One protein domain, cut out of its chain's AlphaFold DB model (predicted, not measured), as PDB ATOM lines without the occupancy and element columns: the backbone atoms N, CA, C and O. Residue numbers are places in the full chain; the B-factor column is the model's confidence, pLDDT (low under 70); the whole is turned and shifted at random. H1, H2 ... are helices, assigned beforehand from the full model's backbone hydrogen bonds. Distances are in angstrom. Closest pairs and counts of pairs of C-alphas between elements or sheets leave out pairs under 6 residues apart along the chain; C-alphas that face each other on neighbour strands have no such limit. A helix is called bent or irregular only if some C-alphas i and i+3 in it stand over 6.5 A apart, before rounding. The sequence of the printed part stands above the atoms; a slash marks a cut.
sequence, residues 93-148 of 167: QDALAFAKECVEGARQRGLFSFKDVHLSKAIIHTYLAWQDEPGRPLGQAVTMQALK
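What this domain is: This is residues 93 to 148 of the 167 residues of an uncharacterized protein of uncultured Cytophagales bacterium (UniProt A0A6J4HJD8). The long helix H1 has H2 folded back slantwise on it, and a short third helix, H3, lies beyond the last residues of H2 at one end of an elongated body. The printed part has 56 residues with three named helices, H1, H2, H3 along the chain, no named strand, and the class all helix. It is compact, with a radius of gyration of the C-alphas of 11.6 A, and spans 34 by 21 by 16 A.

Where its parts are: H1, residues 93 to 108, begins at C-alpha 93 (-86.482, 5.753, -80.704) and is 22.3 A long. H2, residues 116 to 128, is 19.3 A long and irregular: C-alphas 117 and 120 are 7.8 A apart. H3, residues 138 to 143, is 9.3 A long and ends at C-alpha 143 (-72.416, -3.567, -88.165).

How they stand to each other: H2 touches H1 with residues 122 to 127 alone, opposite ways at a steep tilt of 48 degrees; the closest C-alphas, of Ala 99 and Tyr 127, are 5.2 A apart. H3 is close to H2 but not clearly touching, the closest C-alphas, of Leu 128 and Ala 141, being 7.6 A apart. H1 and H3 are apart. Every O i to N i+4 pair is within hydrogen-bond range in H1, 7 of 9 in H2 and 1 of 2 in H3.

The domain as a whole: The farthest C-alphas, of Arg 109 and Thr 143, are 34.7 A apart. The printed part has no cut, both links are short, and no printed residue is under 70 in pLDDT.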
ATOM      1  N   GLN A  93     -85.123   5.285 -80.429       91.50
ATOM      2  CA  GLN A  93     -86.482   5.753 -80.704       91.50
ATOM      3  C   GLN A  93     -86.622   7.270 -80.563       91.50
ATOM      4  O   GLN A  93     -87.312   7.870 -81.388       91.50
ATOM      5  N   ASP A  94     -85.944   7.897 -79.598       94.50
ATOM      6  CA  ASP A  94     -86.015   9.350 -79.399       94.50
ATOM      7  C   ASP A  94     -85.310  10.090 -80.545       94.50
ATOM      8  O   ASP A  94     -85.856  11.018 -81.148       94.50
ATOM      9  N   ALA A  95     -84.123   9.629 -80.932       94.25
ATOM     10  CA  ALA A  95     -83.374  10.168 -82.058       94.25
ATOM     11  C   ALA A  95     -84.088   9.928 -83.399       94.25
ATOM     12  O   ALA A  95     -84.095  10.807 -84.265       94.25
ATOM     13  N   LEU A  96     -84.731   8.769 -83.588       95.44
ATOM     14  CA  LEU A  96     -85.556   8.516 -84.771       95.44
ATOM     15  C   LEU A  96     -86.804   9.411 -84.791       95.44
ATOM     16  O   LEU A  96     -87.182   9.900 -85.858       95.44
ATOM     17  N   ALA A  97     -87.450   9.636 -83.644       96.75
ATOM     18  CA  ALA A  97     -88.584  10.551 -83.537       96.75
ATOM     19  C   ALA A  97     -88.170  11.977 -83.926       96.75
ATOM     20  O   ALA A  97     -88.822  12.597 -84.765       96.75
ATOM     21  N   PHE A  98     -87.018  12.444 -83.444       97.69
ATOM     22  CA  PHE A  98     -86.478  13.745 -83.833       97.69
ATOM     23  C   PHE A  98     -86.123  13.822 -85.330       97.69
ATOM     24  O   PHE A  98     -86.381  14.831 -85.992       97.69
ATOM     25  N   ALA A  99     -85.606  12.740 -85.923       96.94
ATOM     26  CA  ALA A  99     -85.398  12.659 -87.370       96.94
ATOM     27  C   ALA A  99     -86.717  12.782 -88.154       96.94
ATOM     28  O   ALA A  99     -86.760  13.472 -89.177       96.94
ATOM     29  N   LYS A 100     -87.805  12.167 -87.668       97.25
ATOM     30  CA  LYS A 100     -89.148  12.322 -88.256       97.25
ATOM     31  C   LYS A 100     -89.626  13.768 -88.193       97.25
ATOM     32  O   LYS A 100     -90.099  14.279 -89.205       97.25
ATOM     33  N   GLU A 101     -89.462  14.433 -87.053       97.75
ATOM     34  CA  GLU A 101     -89.819  15.848 -86.892       97.75
ATOM     35  C   GLU A 101     -89.042  16.745 -87.857       97.75
ATOM     36  O   GLU A 101     -89.625  17.620 -88.495       97.75
ATOM     37  N   CYS A 102     -87.742  16.495 -88.028       97.19
ATOM     38  CA  CYS A 102     -86.906  17.235 -88.971       97.19
ATOM     39  C   CYS A 102     -87.383  17.064 -90.422       97.19
ATOM     40  O   CYS A 102     -87.497  18.046 -91.160       97.19
ATOM     41  N   VAL A 103     -87.692  15.829 -90.832       97.25
ATOM     42  CA  VAL A 103     -88.214  15.540 -92.178       97.25
ATOM     43  C   VAL A 103     -89.580  16.189 -92.386       97.25
ATOM     44  O   VAL A 103     -89.811  16.806 -93.425       97.25
ATOM     45  N   GLU A 104     -90.472  16.115 -91.402       95.81
ATOM     46  CA  GLU A 104     -91.794  16.734 -91.493       95.81
ATOM     47  C   GLU A 104     -91.707  18.269 -91.503       95.81
ATOM     48  O   GLU A 104     -92.368  18.926 -92.306       95.81
ATOM     49  N   GLY A 105     -90.806  18.857 -90.715       97.12
ATOM     50  CA  GLY A 105     -90.511  20.288 -90.762       97.12
ATOM     51  C   GLY A 105     -89.995  20.739 -92.133       97.12
ATOM     52  O   GLY A 105     -90.386  21.802 -92.623       97.12
ATOM     53  N   ALA A 106     -89.167  19.924 -92.798       96.25
ATOM     54  CA  ALA A 106     -88.748  20.180 -94.174       96.25
ATOM     55  C   ALA A 106     -89.930  20.097 -95.156       96.25
ATOM     56  O   ALA A 106     -90.041  20.951 -96.038       96.25
ATOM     57  N   ARG A 107     -90.850  19.137 -94.979       94.88
ATOM     58  CA  ARG A 107     -92.068  19.015 -95.804       94.88
ATOM     59  C   ARG A 107     -92.981  20.226 -95.672       94.88
ATOM     60  O   ARG A 107     -93.358  20.808 -96.685       94.88
ATOM     61  N   GLN A 108     -93.259  20.659 -94.444       95.00
ATOM     62  CA  GLN A 108     -94.106  21.825 -94.165       95.00
ATOM     63  C   GLN A 108     -93.562  23.118 -94.780       95.00
ATOM     64  O   GLN A 108     -94.327  23.991 -95.177       95.00
ATOM     65  N   ARG A 109     -92.235  23.236 -94.885       96.75
ATOM     66  CA  ARG A 109     -91.561  24.392 -95.493       96.75
ATOM     67  C   ARG A 109     -91.319  24.238 -96.998       96.75
ATOM     68  O   ARG A 109     -90.754  25.145 -97.602       96.75
ATOM     69  N   GLY A 110     -91.690  23.106 -97.601       95.00
ATOM     70  CA  GLY A 110     -91.407  22.807 -99.008       95.00
ATOM     71  C   GLY A 110     -89.914  22.627 -99.323       95.00
ATOM     72  O   GLY A 110     -89.499  22.817-100.460       95.00
ATOM     73  N   LEU A 111     -89.095  22.273 -98.328       95.12
ATOM     74  CA  LEU A 111     -87.636  22.129 -98.422       95.12
ATOM     75  C   LEU A 111     -87.210  20.677 -98.701       95.12
ATOM     76  O   LEU A 111     -86.282  20.161 -98.079       95.12
ATOM     77  N   PHE A 112     -87.901  19.984 -99.604       93.38
ATOM     78  CA  PHE A 112     -87.614  18.587 -99.936       93.38
ATOM     79  C   PHE A 112     -87.845  18.302-101.422       93.38
ATOM     80  O   PHE A 112     -88.602  18.998-102.093       93.38
ATOM     81  N   SER A 113     -87.188  17.263-101.942       92.62
ATOM     82  CA  SER A 113     -87.306  16.827-103.344       92.62
ATOM     83  C   SER A 113     -87.632  15.337-103.501       92.62
ATOM     84  O   SER A 113     -87.740  14.838-104.623       92.62
ATOM     85  N   PHE A 114     -87.779  14.600-102.394       91.50
ATOM     86  CA  PHE A 114     -88.128  13.181-102.425       91.50
ATOM     87  C   PHE A 114     -89.631  12.979-102.687       91.50
ATOM     88  O   PHE A 114     -90.459  13.816-102.342       91.50
ATOM     89  N   LYS A 115     -89.989  11.847-103.303       92.00
ATOM     90  CA  LYS A 115     -91.390  11.441-103.517       92.00
ATOM     91  C   LYS A 115     -91.990  10.925-102.213       92.00
ATOM     92  O   LYS A 115     -91.270  10.262-101.479       92.00
ATOM     93  N   ASP A 116     -93.293  11.082-101.983       88.81
ATOM     94  CA  ASP A 116     -93.933  10.595-100.743       88.81
ATOM     95  C   ASP A 116     -93.683   9.098-100.470       88.81
ATOM     96  O   ASP A 116     -93.470   8.704 -99.327       88.81
ATOM     97  N   VAL A 117     -93.574   8.269-101.517       87.31
ATOM     98  CA  VAL A 117     -93.203   6.839-101.412       87.31
ATOM     99  C   VAL A 117     -91.795   6.587-100.845       87.31
ATOM    100  O   VAL A 117     -91.422   5.455-100.578       87.31
ATOM    101  N   HIS A 118     -90.977   7.626-100.689       91.50
ATOM    102  CA  HIS A 118     -89.638   7.574-100.104       91.50
ATOM    103  C   HIS A 118     -89.588   8.219 -98.713       91.50
ATOM    104  O   HIS A 118     -88.497   8.494 -98.220       91.50
ATOM    105  N   LEU A 119     -90.734   8.453 -98.060       92.94
ATOM    106  CA  LEU A 119     -90.786   9.057 -96.726       92.94
ATOM    107  C   LEU A 119     -90.001   8.248 -95.682       92.94
ATOM    108  O   LEU A 119     -89.127   8.812 -95.025       92.94
ATOM    109  N   SER A 120     -90.234   6.933 -95.573       93.12
ATOM    110  CA  SER A 120     -89.480   6.065 -94.648       93.12
ATOM    111  C   SER A 120     -87.974   6.124 -94.914       93.12
ATOM    112  O   SER A 120     -87.171   6.171 -93.982       93.12
ATOM    113  N   LYS A 121     -87.592   6.241 -96.193       93.31
ATOM    114  CA  LYS A 121     -86.203   6.423 -96.616       93.31
ATOM    115  C   LYS A 121     -85.622   7.760 -96.178       93.31
ATOM    116  O   LYS A 121     -84.515   7.789 -95.649       93.31
ATOM    117  N   ALA A 122     -86.352   8.857 -96.347       94.94
ATOM    118  CA  ALA A 122     -85.910  10.162 -95.869       94.94
ATOM    119  C   ALA A 122     -85.704  10.156 -94.346       94.94
ATOM    120  O   ALA A 122     -84.680  10.629 -93.866       94.94
ATOM    121  N   ILE A 123     -86.633   9.561 -93.594       95.88
ATOM    122  CA  ILE A 123     -86.565   9.479 -92.129       95.88
ATOM    123  C   ILE A 123     -85.326   8.706 -91.671       95.88
ATOM    124  O   ILE A 123     -84.522   9.245 -90.908       95.88
ATOM    125  N   ILE A 124     -85.147   7.465 -92.137       94.81
ATOM    126  CA  ILE A 124     -84.042   6.627 -91.655       94.81
ATOM    127  C   ILE A 124     -82.682   7.202 -92.060       94.81
ATOM    128  O   ILE A 124     -81.746   7.173 -91.270       94.81
ATOM    129  N   HIS A 125     -82.565   7.798 -93.252       93.88
ATOM    130  CA  HIS A 125     -81.313   8.424 -93.675       93.88
ATOM    131  C   HIS A 125     -81.010   9.726 -92.920       93.88
ATOM    132  O   HIS A 125     -79.838   9.992 -92.660       93.88
ATOM    133  N   THR A 126     -82.022  10.502 -92.518       95.19
ATOM    134  CA  THR A 126     -81.833  11.650 -91.614       95.19
ATOM    135  C   THR A 126     -81.302  11.191 -90.258       95.19
ATOM    136  O   THR A 126     -80.332  11.757 -89.766       95.19
ATOM    137  N   TYR A 127     -81.867  10.121 -89.690       95.12
ATOM    138  CA  TYR A 127     -81.364   9.523 -88.449       95.12
ATOM    139  C   TYR A 127     -79.904   9.050 -88.577       95.12
ATOM    140  O   TYR A 127     -79.070   9.335 -87.713       95.12
ATOM    141  N   LEU A 128     -79.574   8.361 -89.678       93.12
ATOM    142  CA  LEU A 128     -78.223   7.852 -89.949       93.12
ATOM    143  C   LEU A 128     -77.193   8.957 -90.215       93.12
ATOM    144  O   LEU A 128     -75.995   8.728 -90.061       93.12
ATOM    145  N   ALA A 129     -77.624  10.157 -90.604       94.00
ATOM    146  CA  ALA A 129     -76.732  11.295 -90.812       94.00
ATOM    147  C   ALA A 129     -76.140  11.850 -89.503       94.00
ATOM    148  O   ALA A 129     -75.217  12.659 -89.555       94.00
ATOM    149  N   TRP A 130     -76.655  11.437 -88.342       91.50
ATOM    150  CA  TRP A 130     -76.186  11.896 -87.028       91.50
ATOM    151  C   TRP A 130     -75.384  10.847 -86.256       91.50
ATOM    152  O   TRP A 130     -74.916  11.130 -85.157       91.50
ATOM    153  N   GLN A 131     -75.252   9.639 -86.804       89.56
ATOM    154  CA  GLN A 131     -74.530   8.545 -86.157       89.56
ATOM    155  C   GLN A 131     -73.021   8.675 -86.383       89.56
ATOM    156  O   GLN A 131     -72.581   9.401 -87.280       89.56
ATOM    157  N   ASP A 132     -72.237   7.963 -85.569       83.31
ATOM    158  CA  ASP A 132     -70.794   7.858 -85.782       83.31
ATOM    159  C   ASP A 132     -70.515   7.274 -87.177       83.31
ATOM    160  O   ASP A 132     -71.157   6.313 -87.601       83.31
ATOM    161  N   GLU A 133     -69.612   7.923 -87.910       85.25
ATOM    162  CA  GLU A 133     -69.526   7.890 -89.378       85.25
ATOM    163  C   GLU A 133     -70.871   8.175 -90.099       85.25
ATOM    164  O   GLU A 133     -71.580   7.267 -90.546       85.25
ATOM    165  N   PRO A 134     -71.216   9.461 -90.290       86.19
ATOM    166  CA  PRO A 134     -72.492   9.883 -90.862       86.19
ATOM    167  C   PRO A 134     -72.836   9.299 -92.236       86.19
ATOM    168  O   PRO A 134     -72.011   9.247 -93.150       86.19
ATOM    169  N   GLY A 135     -74.118   8.972 -92.427       78.06
ATOM    170  CA  GLY A 135     -74.694   8.712 -93.753       78.06
ATOM    171  C   GLY A 135     -74.320   7.362 -94.370       78.06
ATOM    172  O   GLY A 135     -74.504   7.157 -95.574       78.06
ATOM    173  N   ARG A 136     -73.807   6.428 -93.564       83.56
ATOM    174  CA  ARG A 136     -73.464   5.070 -94.000       83.56
ATOM    175  C   ARG A 136     -74.688   4.313 -94.552       83.56
ATOM    176  O   ARG A 136     -75.816   4.537 -94.107       83.56
ATOM    177  N   PRO A 137     -74.497   3.388 -95.514       85.69
ATOM    178  CA  PRO A 137     -75.581   2.543 -96.017       85.69
ATOM    179  C   PRO A 137     -76.218   1.684 -94.912       85.69
ATOM    180  O   PRO A 137     -75.515   1.227 -94.012       85.69
ATOM    181  N   LEU A 138     -77.515   1.370 -95.036       84.19
ATOM    182  CA  LEU A 138     -78.291   0.608 -94.035       84.19
ATOM    183  C   LEU A 138     -77.600  -0.685 -93.566       84.19
ATOM    184  O   LEU A 138     -77.534  -0.952 -92.370       84.19
ATOM    185  N   GLY A 139     -77.026  -1.464 -94.492       76.94
ATOM    186  CA  GLY A 139     -76.321  -2.704 -94.146       76.94
ATOM    187  C   GLY A 139     -75.056  -2.489 -93.302       76.94
ATOM    188  O   GLY A 139     -74.737  -3.317 -92.454       76.94
ATOM    189  N   GLN A 140     -74.356  -1.364 -93.485       81.06
ATOM    190  CA  GLN A 140     -73.185  -1.012 -92.671       81.06
ATOM    191  C   GLN A 140     -73.607  -0.473 -91.299       81.06
ATOM    192  O   GLN A 140     -72.969  -0.796 -90.301       81.06
ATOM    193  N   ALA A 141     -74.728   0.253 -91.224       77.12
ATOM    194  CA  ALA A 141     -75.252   0.808 -89.973       77.12
ATOM    195  C   ALA A 141     -75.592  -0.264 -88.914       77.12
ATOM    196  O   ALA A 141     -75.449  -0.011 -87.720       77.12
ATOM    197  N   VAL A 142     -75.975  -1.479 -89.332       77.19
ATOM    198  CA  VAL A 142     -76.151  -2.627 -88.418       77.19
ATOM    199  C   VAL A 142     -74.816  -3.071 -87.811       77.19
ATOM    200  O   VAL A 142     -74.726  -3.314 -86.611       77.19
ATOM    201  N   THR A 143     -73.755  -3.140 -88.621       75.50
ATOM    202  CA  THR A 143     -72.416  -3.567 -88.165       75.50
ATOM    203  C   THR A 143     -71.827  -2.579 -87.156       75.50
ATOM    204  O   THR A 143     -71.128  -2.972 -86.227       75.50
ATOM    205  N   MET A 144     -72.154  -1.297 -87.314       73.75
ATOM    206  CA  MET A 144     -71.660  -0.199 -86.484       73.75
ATOM    207  C   MET A 144     -72.496   0.063 -85.226       73.75
ATOM    208  O   MET A 144     -72.290   1.070 -84.560       73.75
ATOM    209  N   GLN A 145     -73.462  -0.804 -84.903       78.81
ATOM    210  CA  GLN A 145     -74.352  -0.666 -83.739       78.81
ATOM    211  C   GLN A 145     -75.248   0.590 -83.734       78.81
ATOM    212  O   GLN A 145     -75.995   0.797 -82.779       78.81
ATOM    213  N   ALA A 146     -75.248   1.381 -84.814       79.19
ATOM    214  CA  ALA A 146     -76.203   2.469 -85.032       79.19
ATOM    215  C   ALA A 146     -77.641   1.939 -85.181       79.19
ATOM    216  O   ALA A 146     -78.601   2.600 -84.800       79.19
ATOM    217  N   LEU A 147     -77.793   0.719 -85.702       84.94
ATOM    218  CA  LEU A 147     -79.040  -0.041 -85.667       84.94
ATOM    219  C   LEU A 147     -78.856  -1.229 -84.721       84.94
ATOM    220  O   LEU A 147     -77.988  -2.070 -84.946       84.94
ATOM    221  N   LYS A 148     -79.668  -1.298 -83.663       86.19
ATOM    222  CA  LYS A 148     -79.600  -2.342 -82.634       86.19
ATOM    223  C   LYS A 148     -80.249  -3.633 -83.159       86.19
ATOM    224  O   LYS A 148     -81.472  -3.681 -83.272       86.19
TER     225      LYS A 148